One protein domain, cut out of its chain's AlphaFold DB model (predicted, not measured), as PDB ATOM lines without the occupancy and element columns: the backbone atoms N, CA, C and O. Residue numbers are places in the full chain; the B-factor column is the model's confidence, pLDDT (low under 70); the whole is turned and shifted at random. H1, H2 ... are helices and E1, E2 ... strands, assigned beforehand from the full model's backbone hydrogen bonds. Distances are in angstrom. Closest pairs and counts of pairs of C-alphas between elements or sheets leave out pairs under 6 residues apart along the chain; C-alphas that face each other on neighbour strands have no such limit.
ATOM      1  N   ILE A   4     314.826 316.780 213.112       87.19
ATOM      2  CA  ILE A   4     313.975 315.946 212.254       87.19
ATOM      3  C   ILE A   4     314.077 314.479 212.669       87.19
ATOM      4  O   ILE A   4     315.101 314.051 213.201       87.19
ATOM      5  N   LEU A   5     313.022 313.705 212.422       89.06
ATOM      6  CA  LEU A   5     313.029 312.257 212.621       89.06
ATOM      7  C   LEU A   5     313.252 311.572 211.278       89.06
ATOM      8  O   LEU A   5     312.417 311.675 210.385       89.06
ATOM      9  N   PHE A   6     314.372 310.869 211.156       87.50
ATOM     10  CA  PHE A   6     314.739 310.120 209.961       87.50
ATOM     11  C   PHE A   6     314.723 308.619 210.246       87.50
ATOM     12  O   PHE A   6     315.236 308.166 211.266       87.50
ATOM     13  N   GLY A   7     314.163 307.829 209.341       86.00
ATOM     14  CA  GLY A   7     314.135 306.374 209.435       86.00
ATOM     15  C   GLY A   7     314.090 305.753 208.046       86.00
ATOM     16  O   GLY A   7     313.774 306.432 207.072       86.00
ATOM     17  N   THR A   8     314.413 304.466 207.956       83.06
ATOM     18  CA  THR A   8     314.345 303.707 206.699       83.06
ATOM     19  C   THR A   8     313.286 302.608 206.789       83.06
ATOM     20  O   THR A   8     312.781 302.298 207.874       83.06
ATOM     21  N   THR A   9     312.887 302.036 205.649       80.25
ATOM     22  CA  THR A   9     311.919 300.927 205.609       80.25
ATOM     23  C   THR A   9     312.508 299.656 206.239       80.25
ATOM     24  O   THR A   9     313.695 299.577 206.561       80.25
ATOM     25  N   ARG A  10     311.684 298.610 206.410       72.00
ATOM     26  CA  ARG A  10     312.159 297.308 206.922       72.00
ATOM     27  C   ARG A  10     313.205 296.643 206.019       72.00
ATOM     28  O   ARG A  10     313.996 295.831 206.513       72.00
ATOM     29  N   GLU A  11     313.195 296.966 204.730       83.12
ATOM     30  CA  GLU A  11     314.142 296.439 203.745       83.12
ATOM     31  C   GLU A  11     315.521 297.088 203.903       83.12
ATOM     32  O   GLU A  11     316.524 296.391 203.798       83.12
ATOM     33  N   GLY A  12     315.578 298.339 204.368       88.19
ATOM     34  CA  GLY A  12     316.821 299.084 204.573       88.19
ATOM     35  C   GLY A  12     317.220 299.899 203.348       88.19
ATOM     36  O   GLY A  12     316.433 300.067 202.423       88.19
ATOM     37  N   LEU A  13     318.431 300.447 203.381       90.12
ATOM     38  CA  LEU A  13     319.052 301.155 202.264       90.12
ATOM     39  C   LEU A  13     320.308 300.413 201.826       90.12
ATOM     40  O   LEU A  13     321.147 300.093 202.670       90.12
ATOM     41  N   GLU A  14     320.455 300.192 200.528       93.25
ATOM     42  CA  GLU A  14     321.699 299.711 199.931       93.25
ATOM     43  C   GLU A  14     322.694 300.871 199.854       93.25
ATOM     44  O   GLU A  14     322.410 301.923 199.280       93.25
ATOM     45  N   ILE A  15     323.841 300.717 200.517       93.19
ATOM     46  CA  ILE A  15     324.871 301.751 200.621       93.19
ATOM     47  C   ILE A  15     326.238 301.121 200.381       93.19
ATOM     48  O   ILE A  15     326.603 300.135 201.019       93.19
ATOM     49  N   THR A  16     327.039 301.744 199.523       95.56
ATOM     50  CA  THR A  16     328.448 301.385 199.339       95.56
ATOM     51  C   THR A  16     329.303 302.032 200.427       95.56
ATOM     52  O   THR A  16     329.296 303.253 200.598       95.56
ATOM     53  N   THR A  17     330.068 301.231 201.168       93.69
ATOM     54  CA  THR A  17     330.981 301.736 202.202       93.69
ATOM     55  C   THR A  17     332.050 302.663 201.618       93.69
ATOM     56  O   THR A  17     332.419 302.582 200.444       93.69
ATOM     57  N   TYR A  18     332.558 303.573 202.451       91.50
ATOM     58  CA  TYR A  18     333.555 304.592 202.094       91.50
ATOM     59  C   TYR A  18     333.118 305.565 200.993       91.50
ATOM     60  O   TYR A  18     333.945 306.305 200.459       91.50
ATOM     61  N   GLN A  19     331.824 305.609 200.689       91.38
ATOM     62  CA  GLN A  19     331.217 306.550 199.766       91.38
ATOM     63  C   GLN A  19     330.020 307.214 200.443       91.38
ATOM     64  O   GLN A  19     329.184 306.551 201.054       91.38
ATOM     65  N   THR A  20     329.948 308.540 200.357       90.31
ATOM     66  CA  THR A  20     328.794 309.277 200.876       90.31
ATOM     67  C   THR A  20     327.591 309.019 199.982       90.31
ATOM     68  O   THR A  20     327.647 309.237 198.773       90.31
ATOM     69  N   THR A  21     326.498 308.579 200.591       90.56
ATOM     70  CA  THR A  21     325.191 308.448 199.950       90.56
ATOM     71  C   THR A  21     324.327 309.630 200.361       90.56
ATOM     72  O   THR A  21     324.227 309.939 201.546       90.56
ATOM     73  N   ASN A  22     323.727 310.299 199.378       90.81
ATOM     74  CA  ASN A  22     322.827 311.428 199.584       90.81
ATOM     75  C   ASN A  22     321.389 310.987 199.330       90.81
ATOM     76  O   ASN A  22     321.124 310.333 198.324       90.81
ATOM     77  N   LEU A  23     320.472 311.377 200.209       89.06
ATOM     78  CA  LEU A  23     319.044 311.098 200.077       89.06
ATOM     79  C   LEU A  23     318.256 312.392 200.235       89.06
ATOM     80  O   LEU A  23     318.508 313.150 201.171       89.06
ATOM     81  N   GLU A  24     317.282 312.624 199.361       89.12
ATOM     82  CA  GLU A  24     316.246 313.623 199.624       89.12
ATOM     83  C   GLU A  24     315.208 313.039 200.587       89.12
ATOM     84  O   GLU A  24     314.800 311.883 200.466       89.12
ATOM     85  N   PHE A  25     314.795 313.836 201.566       87.56
ATOM     86  CA  PHE A  25     313.846 313.442 202.593       87.56
ATOM     87  C   PHE A  25     312.886 314.589 202.902       87.56
ATOM     88  O   PHE A  25     313.308 315.665 203.326       87.56
ATOM     89  N   ASP A  26     311.591 314.345 202.729       89.44
ATOM     90  CA  ASP A  26     310.547 315.307 203.062       89.44
ATOM     91  C   ASP A  26     310.115 315.148 204.525       89.44
ATOM     92  O   ASP A  26     309.750 314.061 204.974       89.44
ATOM     93  N   TYR A  27     310.113 316.247 205.279       88.06
ATOM     94  CA  TYR A  27     309.658 316.268 206.668       88.06
ATOM     95  C   TYR A  27     308.918 317.568 206.975       88.06
ATOM     96  O   TYR A  27     309.452 318.657 206.781       88.06
ATOM     97  N   LEU A  28     307.675 317.463 207.463       88.88
ATOM     98  CA  LEU A  28     306.806 318.612 207.764       88.88
ATOM     99  C   LEU A  28     306.739 319.640 206.612       88.88
ATOM    100  O   LEU A  28     306.880 320.841 206.837       88.88
ATOM    101  N   ASN A  29     306.530 319.159 205.380       87.88
ATOM    102  CA  ASN A  29     306.459 319.959 204.145       87.88
ATOM    103  C   ASN A  29     307.743 320.727 203.782       87.88
ATOM    104  O   ASN A  29     307.687 321.674 203.002       87.88
ATOM    105  N   LYS A  30     308.894 320.329 204.330       88.75
ATOM    106  CA  LYS A  30     310.210 320.857 203.956       88.75
ATOM    107  C   LYS A  30     311.101 319.745 203.423       88.75
ATOM    108  O   LYS A  30     311.037 318.618 203.912       88.75
ATOM    109  N   LYS A  31     311.957 320.096 202.463       90.50
ATOM    110  CA  LYS A  31     312.950 319.193 201.880       90.50
ATOM    111  C   LYS A  31     314.257 319.214 202.666       90.50
ATOM    112  O   LYS A  31     314.829 320.279 202.913       90.50
ATOM    113  N   TYR A  32     314.764 318.031 202.981       88.44
ATOM    114  CA  TYR A  32     316.057 317.818 203.617       88.44
ATOM    115  C   TYR A  32     316.938 316.920 202.761       88.44
ATOM    116  O   TYR A  32     316.450 316.042 202.055       88.44
ATOM    117  N   ARG A  33     318.249 317.121 202.859       89.25
ATOM    118  CA  ARG A  33     319.259 316.220 202.311       89.25
ATOM    119  C   ARG A  33     319.904 315.466 203.462       89.25
ATOM    120  O   ARG A  33     320.432 316.084 204.386       89.25
ATOM    121  N   ILE A  34     319.838 314.144 203.416       89.19
ATOM    122  CA  ILE A  34     320.487 313.260 204.379       89.19
ATOM    123  C   ILE A  34     321.755 312.713 203.742       89.19
ATOM    124  O   ILE A  34     321.701 312.073 202.694       89.19
ATOM    125  N   GLU A  35     322.891 312.952 204.385       90.25
ATOM    126  CA  GLU A  35     324.158 312.316 204.032       90.25
ATOM    127  C   GLU A  35     324.395 311.125 204.948       90.25
ATOM    128  O   GLU A  35     324.368 311.266 206.171       90.25
ATOM    129  N   ILE A  36     324.668 309.965 204.357       90.94
ATOM    130  CA  ILE A  36     325.048 308.754 205.075       90.94
ATOM    131  C   ILE A  36     326.417 308.304 204.576       90.94
ATOM    132  O   ILE A  36     326.626 308.113 203.380       90.94
ATOM    133  N   TYR A  37     327.344 308.098 205.504       92.19
ATOM    134  CA  TYR A  37     328.667 307.556 205.230       92.19
ATOM    135  C   TYR A  37     328.931 306.351 206.128       92.19
ATOM    136  O   TYR A  37     328.843 306.457 207.350       92.19
ATOM    137  N   ILE A  38     329.275 305.207 205.538       92.81
ATOM    138  CA  ILE A  38     329.509 303.965 206.280       92.81
ATOM    139  C   ILE A  38     330.973 303.552 206.168       92.81
ATOM    140  O   ILE A  38     331.519 303.477 205.070       92.81
ATOM    141  N   LYS A  39     331.594 303.235 207.306       92.56
ATOM    142  CA  LYS A  39     332.964 302.707 207.400       92.56
ATOM    143  C   LYS A  39     333.021 301.485 208.311       92.56
ATOM    144  O   LYS A  39     332.269 301.399 209.278       92.56
ATOM    145  N   GLN A  40     333.931 300.558 208.048       93.38
ATOM    146  CA  GLN A  40     334.252 299.476 208.975       93.38
ATOM    147  C   GLN A  40     334.971 300.050 210.200       93.38
ATOM    148  O   GLN A  40     335.850 300.905 210.079       93.38
ATOM    149  N   ARG A  41     334.615 299.586 211.402       89.19
ATOM    150  CA  ARG A  41     335.196 300.130 212.645       89.19
ATOM    151  C   ARG A  41     336.691 299.849 212.779       89.19
ATOM    152  O   ARG A  41     337.442 300.726 213.196       89.19
ATOM    153  N   ASN A  42     337.114 298.652 212.388       85.75
ATOM    154  CA  ASN A  42     338.491 298.190 212.577       85.75
ATOM    155  C   ASN A  42     339.479 298.855 211.608       85.75
ATOM    156  O   ASN A  42     340.689 298.767 211.797       85.75
ATOM    157  N   ASP A  43     338.992 299.552 210.581       86.94
ATOM    158  CA  ASP A  43     339.875 300.183 209.604       86.94
ATOM    159  C   ASP A  43     340.621 301.385 210.184       86.94
ATOM    160  O   ASP A  43     341.699 301.711 209.703       86.94
ATOM    161  N   ALA A  44     340.134 301.994 211.271       78.50
ATOM    162  CA  ALA A  44     340.884 303.036 211.974       78.50
ATOM    163  C   ALA A  44     342.236 302.522 212.507       78.50
ATOM    164  O   ALA A  44     343.240 303.234 212.447       78.50
ATOM    165  N   GLU A  45     342.271 301.281 212.997       83.25
ATOM    166  CA  GLU A  45     343.497 300.647 213.485       83.25
ATOM    167  C   GLU A  45     344.417 300.281 212.319       83.25
ATOM    168  O   GLU A  45     345.589 300.653 212.341       83.25
ATOM    169  N   LYS A  46     343.870 299.699 211.242       85.38
ATOM    170  CA  LYS A  46     344.635 299.370 210.025       85.38
ATOM    171  C   LYS A  46     345.250 300.599 209.355       85.38
ATOM    172  O   LYS A  46     346.389 300.553 208.905       85.38
ATOM    173  N   ILE A  47     344.525 301.721 209.315       84.88
ATOM    174  CA  ILE A  47     345.049 303.002 208.818       84.88
ATOM    175  C   ILE A  47     346.224 303.453 209.688       84.88
ATOM    176  O   ILE A  47     347.265 303.846 209.164       84.88
ATOM    177  N   LYS A  48     346.083 303.380 211.016       84.69
ATOM    178  CA  LYS A  48     347.143 303.772 211.953       84.69
ATOM    179  C   LYS A  48     348.386 302.890 211.814       84.69
ATOM    180  O   LYS A  48     349.497 303.404 211.906       84.69
ATOM    181  N   GLU A  49     348.212 301.591 211.609       87.94
ATOM    182  CA  GLU A  49     349.306 300.646 211.371       87.94
ATOM    183  C   GLU A  49     349.999 300.907 210.031       87.94
ATOM    184  O   GLU A  49     351.213 301.096 210.009       87.94
ATOM    185  N   ALA A  50     349.243 301.050 208.939       87.81
ATOM    186  CA  ALA A  50     349.808 301.352 207.625       87.81
ATOM    187  C   ALA A  50     350.598 302.669 207.617       87.81
ATOM    188  O   ALA A  50     351.696 302.719 207.066       87.81
ATOM    189  N   LEU A  51     350.100 303.705 208.302       86.44
ATOM    190  CA  LEU A  51     350.810 304.978 208.449       86.44
ATOM    191  C   LEU A  51     352.150 304.824 209.181       86.44
ATOM    192  O   LEU A  51     353.128 305.451 208.779       86.44
ATOM    193  N   LYS A  52     352.226 303.981 210.222       89.38
ATOM    194  CA  LYS A  52     353.498 303.685 210.906       89.38
ATOM    195  C   LYS A  52     354.497 302.982 209.986       89.38
ATOM    196  O   LYS A  52     355.695 303.187 210.131       89.38
ATOM    197  N   GLU A  53     354.005 302.180 209.047       90.19
ATOM    198  CA  GLU A  53     354.817 301.495 208.036       90.19
ATOM    199  C   GLU A  53     355.124 302.359 206.799       90.19
ATOM    200  O   GLU A  53     355.751 301.876 205.858       90.19
ATOM    201  N   GLY A  54     354.675 303.620 206.763       88.44
ATOM    202  CA  GLY A  54     354.838 304.503 205.602       88.44
ATOM    203  C   GLY A  54     354.006 304.088 204.382       88.44
ATOM    204  O   GLY A  54     354.314 304.485 203.261       88.44
ATOM    205  N   LYS A  55     352.960 303.281 204.584       90.75
ATOM    206  CA  LYS A  55     352.053 302.789 203.542       90.75
ATOM    207  C   LYS A  55     350.698 303.486 203.619       90.75
ATOM    208  O   LYS A  55     350.281 303.998 204.657       90.75
ATOM    209  N   VAL A  56     349.971 303.447 202.507       86.25
ATOM    210  CA  VAL A  56     348.568 303.865 202.446       86.25
ATOM    211  C   VAL A  56     347.693 302.626 202.594       86.25
ATOM    212  O   VAL A  56     347.827 301.678 201.824       86.25
ATOM    213  N   PHE A  57     346.788 302.633 203.573       85.56
ATOM    214  CA  PHE A  57     345.712 301.648 203.646       85.56
ATOM    215  C   PHE A  57     344.495 302.187 202.900       85.56
ATOM    216  O   PHE A  57     343.922 303.208 203.288       85.56
ATOM    217  N   THR A  58     344.097 301.495 201.839       87.12
ATOM    218  CA  THR A  58     342.848 301.771 201.133       87.12
ATOM    219  C   THR A  58     341.831 300.712 201.540       87.12
ATOM    220  O   THR A  58     342.044 299.537 201.241       87.12
ATOM    221  N   PRO A  59     340.752 301.090 202.240       88.19
ATOM    222  CA  PRO A  59     339.747 300.131 202.657       88.19
ATOM    223  C   PRO A  59     338.964 299.590 201.457       88.19
ATOM    224  O   PRO A  59     338.724 300.299 200.476       88.19
ATOM    225  N   GLU A  60     338.542 298.333 201.551       89.19
ATOM    226  CA  GLU A  60     337.729 297.692 200.523       89.19
ATOM    227  C   GLU A  60     336.291 298.226 200.569       89.19
ATOM    228  O   GLU A  60     335.646 298.268 201.622       89.19
ATOM    229  N   LYS A  61     335.780 298.647 199.408       92.50
ATOM    230  CA  LYS A  61     334.385 299.064 199.268       92.50
ATOM    231  C   LYS A  61     333.493 297.832 199.214       92.50
ATOM    232  O   LYS A  61     333.740 296.924 198.429       92.50
ATOM    233  N   LYS A  62     332.426 297.837 200.007       93.88
ATOM    234  CA  LYS A  62     331.419 296.778 200.044       93.88
ATOM    235  C   LYS A  62     330.030 297.401 200.032       93.88
ATOM    236  O   LYS A  62     329.812 298.427 200.673       93.88
ATOM    237  N   GLU A  63     329.102 296.785 199.316       95.44
ATOM    238  CA  GLU A  63     327.687 297.129 199.415       95.44
ATOM    239  C   GLU A  63     327.096 296.491 200.675       95.44
ATOM    240  O   GLU A  63     327.316 295.310 200.957       95.44
ATOM    241  N   VAL A  64     326.400 297.293 201.475       94.00
ATOM    242  CA  VAL A  64     325.781 296.855 202.724       94.00
ATOM    243  C   VAL A  64     324.341 297.337 202.793       94.00
ATOM    244  O   VAL A  64     324.014 298.427 202.326       94.00
ATOM    245  N   ILE A  65     323.485 296.545 203.440       94.06
ATOM    246  CA  ILE A  65     322.104 296.943 203.720       94.06
ATOM    247  C   ILE A  65     322.062 297.594 205.097       94.06
ATOM    248  O   ILE A  65     322.209 296.931 206.127       94.06
ATOM    249  N   TYR A  66     321.827 298.901 205.122       91.12
ATOM    250  CA  TYR A  66     321.763 299.675 206.348       91.12
ATOM    251  C   TYR A  66     320.318 299.955 206.772       91.12
ATOM    252  O   TYR A  66     319.529 300.574 206.054       91.12
ATOM    253  N   LYS A  67     319.960 299.492 207.973       90.06
ATOM    254  CA  LYS A  67     318.617 299.636 208.549       90.06
ATOM    255  C   LYS A  67     318.655 300.596 209.727       90.06
ATOM    256  O   LYS A  67     319.340 300.337 210.715       90.06
ATOM    257  N   ILE A  68     317.869 301.667 209.655       83.50
ATOM    258  CA  ILE A  68     317.721 302.639 210.737       83.50
ATOM    259  C   ILE A  68     316.285 302.621 211.235       83.50
ATOM    260  O   ILE A  68     315.352 302.949 210.502       83.50
ATOM    261  N   LYS A  69     316.120 302.333 212.528       79.88
ATOM    262  CA  LYS A  69     314.890 302.676 213.248       79.88
ATOM    263  C   LYS A  69     314.962 304.148 213.637       79.88
ATOM    264  O   LYS A  69     315.969 304.530 214.222       79.88
ATOM    265  N   ASN A  70     313.914 304.912 213.314       83.50
ATOM    266  CA  ASN A  70     313.715 306.342 213.600       83.50
ATOM    267  C   ASN A  70     314.766 306.963 214.534       83.50
ATOM    268  O   ASN A  70     314.767 306.721 215.742       83.50
ATOM    269  N   ILE A  71     315.633 307.791 213.968       84.69
ATOM    270  CA  ILE A  71     316.625 308.577 214.685       84.69
ATOM    271  C   ILE A  71     316.263 310.053 214.617       84.69
ATOM    272  O   ILE A  71     315.877 310.575 213.574       84.69
ATOM    273  N   GLU A  72     316.423 310.735 215.742       87.62
ATOM    274  CA  GLU A  72     316.418 312.191 215.771       87.62
ATOM    275  C   GLU A  72     317.757 312.702 215.223       87.62
ATOM    276  O   GLU A  72     318.819 312.291 215.702       87.62
ATOM    277  N   LEU A  73     317.686 313.568 214.213       85.94
ATOM    278  CA  LEU A  73     318.809 314.263 213.593       85.94
ATOM    279  C   LEU A  73     318.665 315.764 213.823       85.94
ATOM    280  O   LEU A  73     317.563 316.313 213.776       85.94
ATOM    281  N   VAL A  74     319.788 316.433 214.051       85.12
ATOM    282  CA  VAL A  74     319.856 317.892 214.124       85.12
ATOM    283  C   VAL A  74     320.155 318.420 212.726       85.12
ATOM    284  O   VAL A  74     321.046 317.922 212.059       85.12
ATOM    285  N   VAL A  75     319.416 319.419 212.254       82.75
ATOM    286  CA  VAL A  75     319.668 320.009 210.933       82.75
ATOM    287  C   VAL A  75     320.854 320.966 211.036       82.75
ATOM    288  O   VAL A  75     320.817 321.926 211.816       82.75
ATOM    289  N   LYS A  76     321.908 320.705 210.255       77.19
ATOM    290  CA  LYS A  76     323.096 321.561 210.170       77.19
ATOM    291  C   LYS A  76     322.947 322.622 209.085       77.19
ATOM    292  O   LYS A  76     322.268 322.427 208.079       77.19
ATOM    293  N   SER A  77     323.665 323.730 209.280       70.94
ATOM    294  CA  SER A  77     323.881 324.704 208.212       70.94
ATOM    295  C   SER A  77     324.758 324.072 207.115       70.94
ATOM    296  O   SER A  77     325.790 323.479 207.450       70.94
ATOM    297  N   PRO A  78     324.393 324.220 205.831       63.28
ATOM    298  CA  PRO A  78     325.036 323.530 204.707       63.28
ATOM    299  C   PRO A  78     326.530 323.849 204.525       63.28
ATOM    300  O   PRO A  78     327.261 323.060 203.934       63.28
ATOM    301  N   PHE A  79     327.019 324.960 205.091       61.00
ATOM    302  CA  PHE A  79     328.406 325.423 204.931       61.00
ATOM    303  C   PHE A  79     329.167 325.577 206.254       61.00
ATOM    304  O   PHE A  79     330.175 326.287 206.317       61.00
ATOM    305  N   SER A  80     328.712 324.933 207.333       54.47
ATOM    306  CA  SER A  80     329.447 324.965 208.600       54.47
ATOM    307  C   SER A  80     330.885 324.461 208.403       54.47
ATOM    308  O   SER A  80     331.106 323.311 208.021       54.47
ATOM    309  N   LYS A  81     331.886 325.312 208.694       48.25
ATOM    310  CA  LYS A  81     333.323 324.957 208.655       48.25
ATOM    311  C   LYS A  81     333.666 323.800 209.600       48.25
ATOM    312  O   LYS A  81     334.692 323.146 209.431       48.25
ATOM    313  N   ILE A  82     332.788 323.514 210.562       46.59
ATOM    314  CA  ILE A  82     332.844 322.343 211.433       46.59
ATOM    315  C   ILE A  82     332.284 321.145 210.643       46.59
ATOM    316  O   ILE A  82     331.214 320.606 210.926       46.59
ATOM    317  N   LYS A  83     333.046 320.719 209.627       47.47
ATOM    318  CA  LYS A  83     332.858 319.475 208.859       47.47
ATOM    319  C   LYS A  83     333.190 318.220 209.684       47.47
ATOM    320  O   LYS A  83     333.569 317.204 209.127       47.47
ATOM    321  N   THR A  84     333.043 318.270 211.006       44.94
ATOM    322  CA  THR A  84     332.982 317.090 211.883       44.94
ATOM    323  C   THR A  84     331.516 316.667 212.100       44.94
ATOM    324  O   THR A  84     331.078 316.291 213.179       44.94
ATOM    325  N   SER A  85     330.683 316.889 211.074       48.28
ATOM    326  CA  SER A  85     330.035 315.878 210.207       48.28
ATOM    327  C   SER A  85     329.488 314.574 210.800       48.28
ATOM    328  O   SER A  85     329.457 313.565 210.105       48.28
ATOM    329  N   ALA A  86     329.019 314.552 212.041       56.03
ATOM    330  CA  ALA A  86     328.002 313.581 212.442       56.03
ATOM    331  C   ALA A  86     326.956 314.295 213.296       56.03
ATOM    332  O   ALA A  86     327.325 315.025 214.215       56.03
ATOM    333  N   ASP A  87     325.671 314.142 212.985       63.44
ATOM    334  CA  ASP A  87     324.612 314.365 213.980       63.44
ATOM    335  C   ASP A  87     324.421 313.107 214.816       63.44
ATOM    336  O   ASP A  87     324.102 313.165 216.005       63.44
ATOM    337  N   ARG A  88     324.670 311.950 214.193       76.25
ATOM    338  CA  ARG A  88     324.608 310.658 214.852       76.25
ATOM    339  C   ARG A  88     325.559 309.661 214.206       76.25
ATOM    340  O   ARG A  88     325.594 309.528 212.984       76.25
ATOM    341  N   GLU A  89     326.292 308.943 215.048       82.56
ATOM    342  CA  GLU A  89     326.973 307.709 214.667       82.56
ATOM    343  C   GLU A  89     326.143 306.526 215.172       82.56
ATOM    344  O   GLU A  89     325.694 306.504 216.320       82.56
ATOM    345  N   SER A  90     325.916 305.551 214.301       86.69
ATOM    346  CA  SER A  90     325.219 304.309 214.615       86.69
ATOM    347  C   SER A  90     326.102 303.130 214.248       86.69
ATOM    348  O   SER A  90     326.811 303.164 213.243       86.69
ATOM    349  N   VAL A  91     326.058 302.082 215.063       90.31
ATOM    350  CA  VAL A  91     326.866 300.878 214.873       90.31
ATOM    351  C   VAL A  91     325.953 299.735 214.486       90.31
ATOM    352  O   VAL A  91     324.912 299.537 215.111       90.31
ATOM    353  N   PHE A  92     326.351 298.971 213.477       90.88
ATOM    354  CA  PHE A  92     325.609 297.795 213.047       90.88
ATOM    355  C   PHE A  92     326.552 296.693 212.567       90.88
ATOM    356  O   PHE A  92     327.715 296.942 212.244       90.88
ATOM    357  N   ASN A  93     326.040 295.465 212.548       91.44
ATOM    358  CA  ASN A  93     326.742 294.303 212.025       91.44
ATOM    359  C   ASN A  93     326.121 293.890 210.684       91.44
ATOM    360  O   ASN A  93     324.895 293.849 210.568       91.44
ATOM    361  N   PHE A  94     326.958 293.596 209.694       91.19
ATOM    362  CA  PHE A  94     326.553 293.069 208.392       91.19
ATOM    363  C   PHE A  94     327.557 291.995 207.965       91.19
ATOM    364  O   PHE A  94     328.762 292.249 207.961       91.19
ATOM    365  N   ASP A  95     327.075 290.784 207.675       91.94
ATOM    366  CA  ASP A  95     327.895 289.593 207.393       91.94
ATOM    367  C   ASP A  95     329.027 289.344 208.408       91.94
ATOM    368  O   ASP A  95     330.159 289.027 208.044       91.94
ATOM    369  N   GLY A  96     328.763 289.543 209.704       90.44
ATOM    370  CA  GLY A  96     329.765 289.343 210.756       90.44
ATOM    371  C   GLY A  96     330.779 290.483 210.900       90.44
ATOM    372  O   GLY A  96     331.594 290.453 211.821       90.44
ATOM    373  N   VAL A  97     330.703 291.531 210.074       91.12
ATOM    374  CA  VAL A  97     331.583 292.705 210.138       91.12
ATOM    375  C   VAL A  97     330.869 293.886 210.801       91.12
ATOM    376  O   VAL A  97     329.718 294.190 210.493       91.12
ATOM    377  N   ASN A  98     331.560 294.577 211.715       93.56
ATOM    378  CA  ASN A  98     331.032 295.758 212.403       93.56
ATOM    379  C   ASN A  98     331.334 297.051 211.635       93.56
ATOM    380  O   ASN A  98     332.497 297.405 211.403       93.56
ATOM    381  N   TYR A  99     330.277 297.800 211.340       93.62
ATOM    382  CA  TYR A  99     330.315 299.072 210.636       93.62
ATOM    383  C   TYR A  99     329.810 300.213 211.521       93.62
ATOM    384  O   TYR A  99     328.954 300.027 212.387       93.62
ATOM    385  N   SER A 100     330.338 301.406 211.272       92.44
ATOM    386  CA  SER A 100     329.841 302.677 211.785       92.44
ATOM    387  C   SER A 100     329.223 303.466 210.635       92.44
ATOM    388  O   SER A 100     329.902 303.764 209.651       92.44
ATOM    389  N   ALA A 101     327.953 303.823 210.778       90.81
ATOM    390  CA  ALA A 101     327.239 304.732 209.899       90.81
ATOM    391  C   ALA A 101     327.188 306.126 210.524       90.81
ATOM    392  O   ALA A 101     326.690 306.310 211.634       90.81
ATOM    393  N   ILE A 102     327.697 307.102 209.791       90.56
ATOM    394  CA  ILE A 102     327.707 308.516 210.130       90.56
ATOM    395  C   ILE A 102     326.606 309.185 209.318       90.56
ATOM    396  O   ILE A 102     326.571 309.028 208.099       90.56
ATOM    397  N   ILE A 103     325.703 309.896 209.994       88.19
ATOM    398  CA  ILE A 103     324.511 310.474 209.371       88.19
ATOM    399  C   ILE A 103     324.434 311.964 209.693       88.19
ATOM    400  O   ILE A 103     324.594 312.356 210.856       88.19
ATOM    401  N   CYS A 104     324.179 312.775 208.668       86.69
ATOM    402  CA  CYS A 104     323.954 314.216 208.779       86.69
ATOM    403  C   CYS A 104     322.677 314.633 208.054       86.69
ATOM    404  O   CYS A 104     322.322 314.035 207.040       86.69
ATOM    405  N   ALA A 105     322.028 315.686 208.549       87.31
ATOM    406  CA  ALA A 105     320.878 316.299 207.892       87.31
ATOM    407  C   ALA A 105     321.138 317.768 207.536       87.31
ATOM    408  O   ALA A 105     321.621 318.546 208.360       87.31
ATOM    409  N   PHE A 106     320.734 318.164 206.331       86.31
ATOM    410  CA  PHE A 106     320.854 319.528 205.818       86.31
ATOM    411  C   PHE A 106     319.510 320.025 205.289       86.31
ATOM    412  O   PHE A 106     318.748 319.263 204.694       86.31
ATOM    413  N   SER A 107     319.214 321.307 205.499       86.44
ATOM    414  CA  SER A 107     318.052 321.962 204.889       86.44
ATOM    415  C   SER A 107     318.364 322.312 203.436       86.44
ATOM    416  O   SER A 107     319.279 323.097 203.178       86.44
ATOM    417  N   VAL A 108     317.595 321.764 202.488       85.44
ATOM    418  CA  VAL A 108     317.786 322.044 201.052       85.44
ATOM    419  C   VAL A 108     317.473 323.508 200.743       85.44
ATOM    420  O   VAL A 108     318.182 324.153 199.976       85.44
ATOM    421  N   GLU A 109     316.446 324.072 201.383       83.69
ATOM    422  CA  GLU A 109     316.073 325.481 201.206       83.69
ATOM    423  C   GLU A 109     317.199 326.433 201.625       83.69
ATOM    424  O   GLU A 109     317.494 327.400 200.920       83.69
ATOM    425  N   GLU A 110     317.850 326.158 202.760       80.81
ATOM    426  CA  GLU A 110     318.964 326.984 203.237       80.81
ATOM    427  C   GLU A 110     320.214 326.817 202.365       80.81
ATOM    428  O   GLU A 110     320.950 327.782 202.162       80.81
ATOM    429  N   GLU A 111     320.434 325.622 201.814       78.69
ATOM    430  CA  GLU A 111     321.534 325.348 200.884       78.69
ATOM    431  C   GLU A 111     321.364 326.157 199.598       78.69
ATOM    432  O   GLU A 111     322.261 326.910 199.220       78.69
ATOM    433  N   LEU A 112     320.171 326.113 198.998       81.69
ATOM    434  CA  LEU A 112     319.836 326.895 197.807       81.69
ATOM    435  C   LEU A 112     319.903 328.402 198.058       81.69
ATOM    436  O   LEU A 112     320.377 329.149 197.200       81.69
ATOM    437  N   LYS A 113     319.437 328.870 199.222       82.00
ATOM    438  CA  LYS A 113     319.530 330.289 199.582       82.00
ATOM    439  C   LYS A 113     320.989 330.742 199.635       82.00
ATOM    440  O   LYS A 113     321.316 331.777 199.063       82.00
ATOM    441  N   ARG A 114     321.862 329.961 200.275       78.31
ATOM    442  CA  ARG A 114     323.273 330.327 200.419       78.31
ATOM    443  C   ARG A 114     324.055 330.191 199.113       78.31
ATOM    444  O   ARG A 114     324.918 331.022 198.864       78.31
ATOM    445  N   LEU A 115     323.740 329.212 198.264       81.88
ATOM    446  CA  LEU A 115     324.335 329.113 196.924       81.88
ATOM    447  C   LEU A 115     324.073 330.381 196.103       81.88
ATOM    448  O   LEU A 115     325.015 330.952 195.566       81.88
ATOM    449  N   LYS A 116     322.836 330.891 196.114       83.81
ATOM    450  CA  LYS A 116     322.487 332.155 195.444       83.81
ATOM    451  C   LYS A 116     323.221 333.369 196.012       83.81
ATOM    452  O   LYS A 116     323.504 334.309 195.280       83.81
ATOM    453  N   GLU A 117     323.476 333.396 197.320       82.12
ATOM    454  CA  GLU A 117     324.277 334.462 197.938       82.12
ATOM    455  C   GLU A 117     325.737 334.390 197.476       82.12
ATOM    456  O   GLU A 117     326.296 335.411 197.103       82.12
ATOM    457  N   ILE A 118     326.325 333.189 197.433       80.25
ATOM    458  CA  ILE A 118     327.701 332.972 196.961       80.25
ATOM    459  C   ILE A 118     327.841 333.325 195.475       80.25
ATOM    460  O   ILE A 118     328.834 333.925 195.085       80.25
ATOM    461  N   GLU A 119     326.874 332.957 194.632       80.50
ATOM    462  CA  GLU A 119     326.876 333.334 193.211       80.50
ATOM    463  C   GLU A 119     326.909 334.857 193.046       80.50
ATOM    464  O   GLU A 119     327.778 335.366 192.347       80.50
ATOM    465  N   LYS A 120     326.062 335.589 193.781       77.94
ATOM    466  CA  LYS A 120     326.072 337.061 193.778       77.94
ATOM    467  C   LYS A 120     327.386 337.652 194.288       77.94
ATOM    468  O   LYS A 120     327.911 338.570 193.676       77.94
ATOM    469  N   GLU A 121     327.932 337.109 195.379       76.19
ATOM    470  CA  GLU A 121     329.233 337.528 195.925       76.19
ATOM    471  C   GLU A 121     330.369 337.376 194.889       76.19
ATOM    472  O   GLU A 121     331.319 338.152 194.919       76.19
ATOM    473  N   ASN A 122     330.276 336.398 193.978       74.38
ATOM    474  CA  ASN A 122     331.268 336.171 192.922       74.38
ATOM    475  C   ASN A 122     331.001 336.967 191.630       74.38
ATOM    476  O   ASN A 122     331.930 337.141 190.850       74.38
ATOM    477  N   GLU A 123     329.766 337.412 191.380       69.88
ATOM    478  CA  GLU A 123     329.424 338.285 190.242       69.88
ATOM    479  C   GLU A 123     329.811 339.755 190.486       69.88
ATOM    480  O   GLU A 123     330.043 340.492 189.530       69.88
ATOM    481  N   ASP A 124     329.913 340.174 191.749       57.81
ATOM    482  CA  ASP A 124     330.317 341.528 192.157       57.81
ATOM    483  C   ASP A 124     331.862 341.735 192.194       57.81
ATOM    484  O   ASP A 124     332.344 342.733 192.744       57.81
ATOM    485  N   TRP A 125     332.648 340.813 191.612       50.03
ATOM    486  CA  TRP A 125     334.120 340.848 191.477       50.03
ATOM    487  C   TRP A 125     334.570 340.868 190.012       50.03
ATOM    488  O   TRP A 125     335.593 341.539 189.736       50.03
TER     489      TRP A 125
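AT A GLANCE: This is residues 4 to 125 of the 125 residues of an uncharacterized protein of Pectobacterium wasabiae CFBP 3304 (UniProt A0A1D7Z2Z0). The strands form a loose, only partly closed barrel: the long E4 and E8 run side by side in its wall, with E3 beyond E4 and with E6 and E7 beyond E8, while E1, paired with E6, comes near E3, and the small pair E2 and E5 lies between E4 and E7, E2 near E4 and E5 near E7. H1, beyond the end of E4, and H2, which follows E8, lie far apart at opposite ends of this body, and residues 116 to 125 stick out. The 122 printed residues hold, in order, E1, E2, E3, E4, H1, E5, E6, E7, E8 and H2, with a branched mixed sheet of six strands and an antiparallel sheet of two; the class is mixed, helices and strands. The whole is loose, with a radius of gyration of the C-alphas of 17.3 A, and flat, spanning 49 by 41 by 19 A.

HOW THE PARTS SIT: E1, residues 4 to 6, is antiparallel to E6, residues 71 to 76, with N 4 and O 73 at 2.9 A. E2, residues 13 to 16, is antiparallel to E5, residues 63 to 66, with N 13 and O 66 at 2.9 A. E3, residues 21 to 27, and E4, residues 30 to 40, form an antiparallel hairpin, with N 23 and O 34 at 2.9 A. E8, residues 97 to 107, is antiparallel to E4, on the other side of it from E3, with N 37 and O 102 at 2.9 A. H1, residues 43 to 52, is not on the branched sheet. E6 is parallel to E8 in a short pairing, with N 76 and O 105 at 2.9 A. E7, residues 88 to 94, forms an antiparallel hairpin with E8, with N 90 and O 101 at 2.9 A. The closest C-alphas of E1 and E3, Ile 4 and Tyr 27, are 7.1 A apart; those of E5 and E7, Val 64 and Phe 94, are 6.9 A apart. H2, residues 108 to 123, only grazes the branched sheet with residues 108 to 113; its closest C-alpha pair with E4 is Val 108 and Tyr 32, 5.2 A. In H1 and H2 every O i to N i+4 pair is within hydrogen-bond range.

IN THESE COORDINATES: E1 begins at C-alpha 4, (313.975, 315.946, 212.254). E3 is 18.6 A long, E4 32.6 A, H1 14.1 A, E6 15.2 A, E7 18.8 A and E8 32.7 A. H2, 22.7 A long, ends at C-alpha 123, (329.424, 338.285, 190.242).

THE WHOLE: The two C-alphas farthest apart, those of Gly 96 and Asp 124, are 55.4 A apart. The branched sheet is strongly twisted. The printed part has no cut, and the link from E6 to E7 is long. The model's pLDDT is under 70 at residues 78 to 87 and 123 to 125.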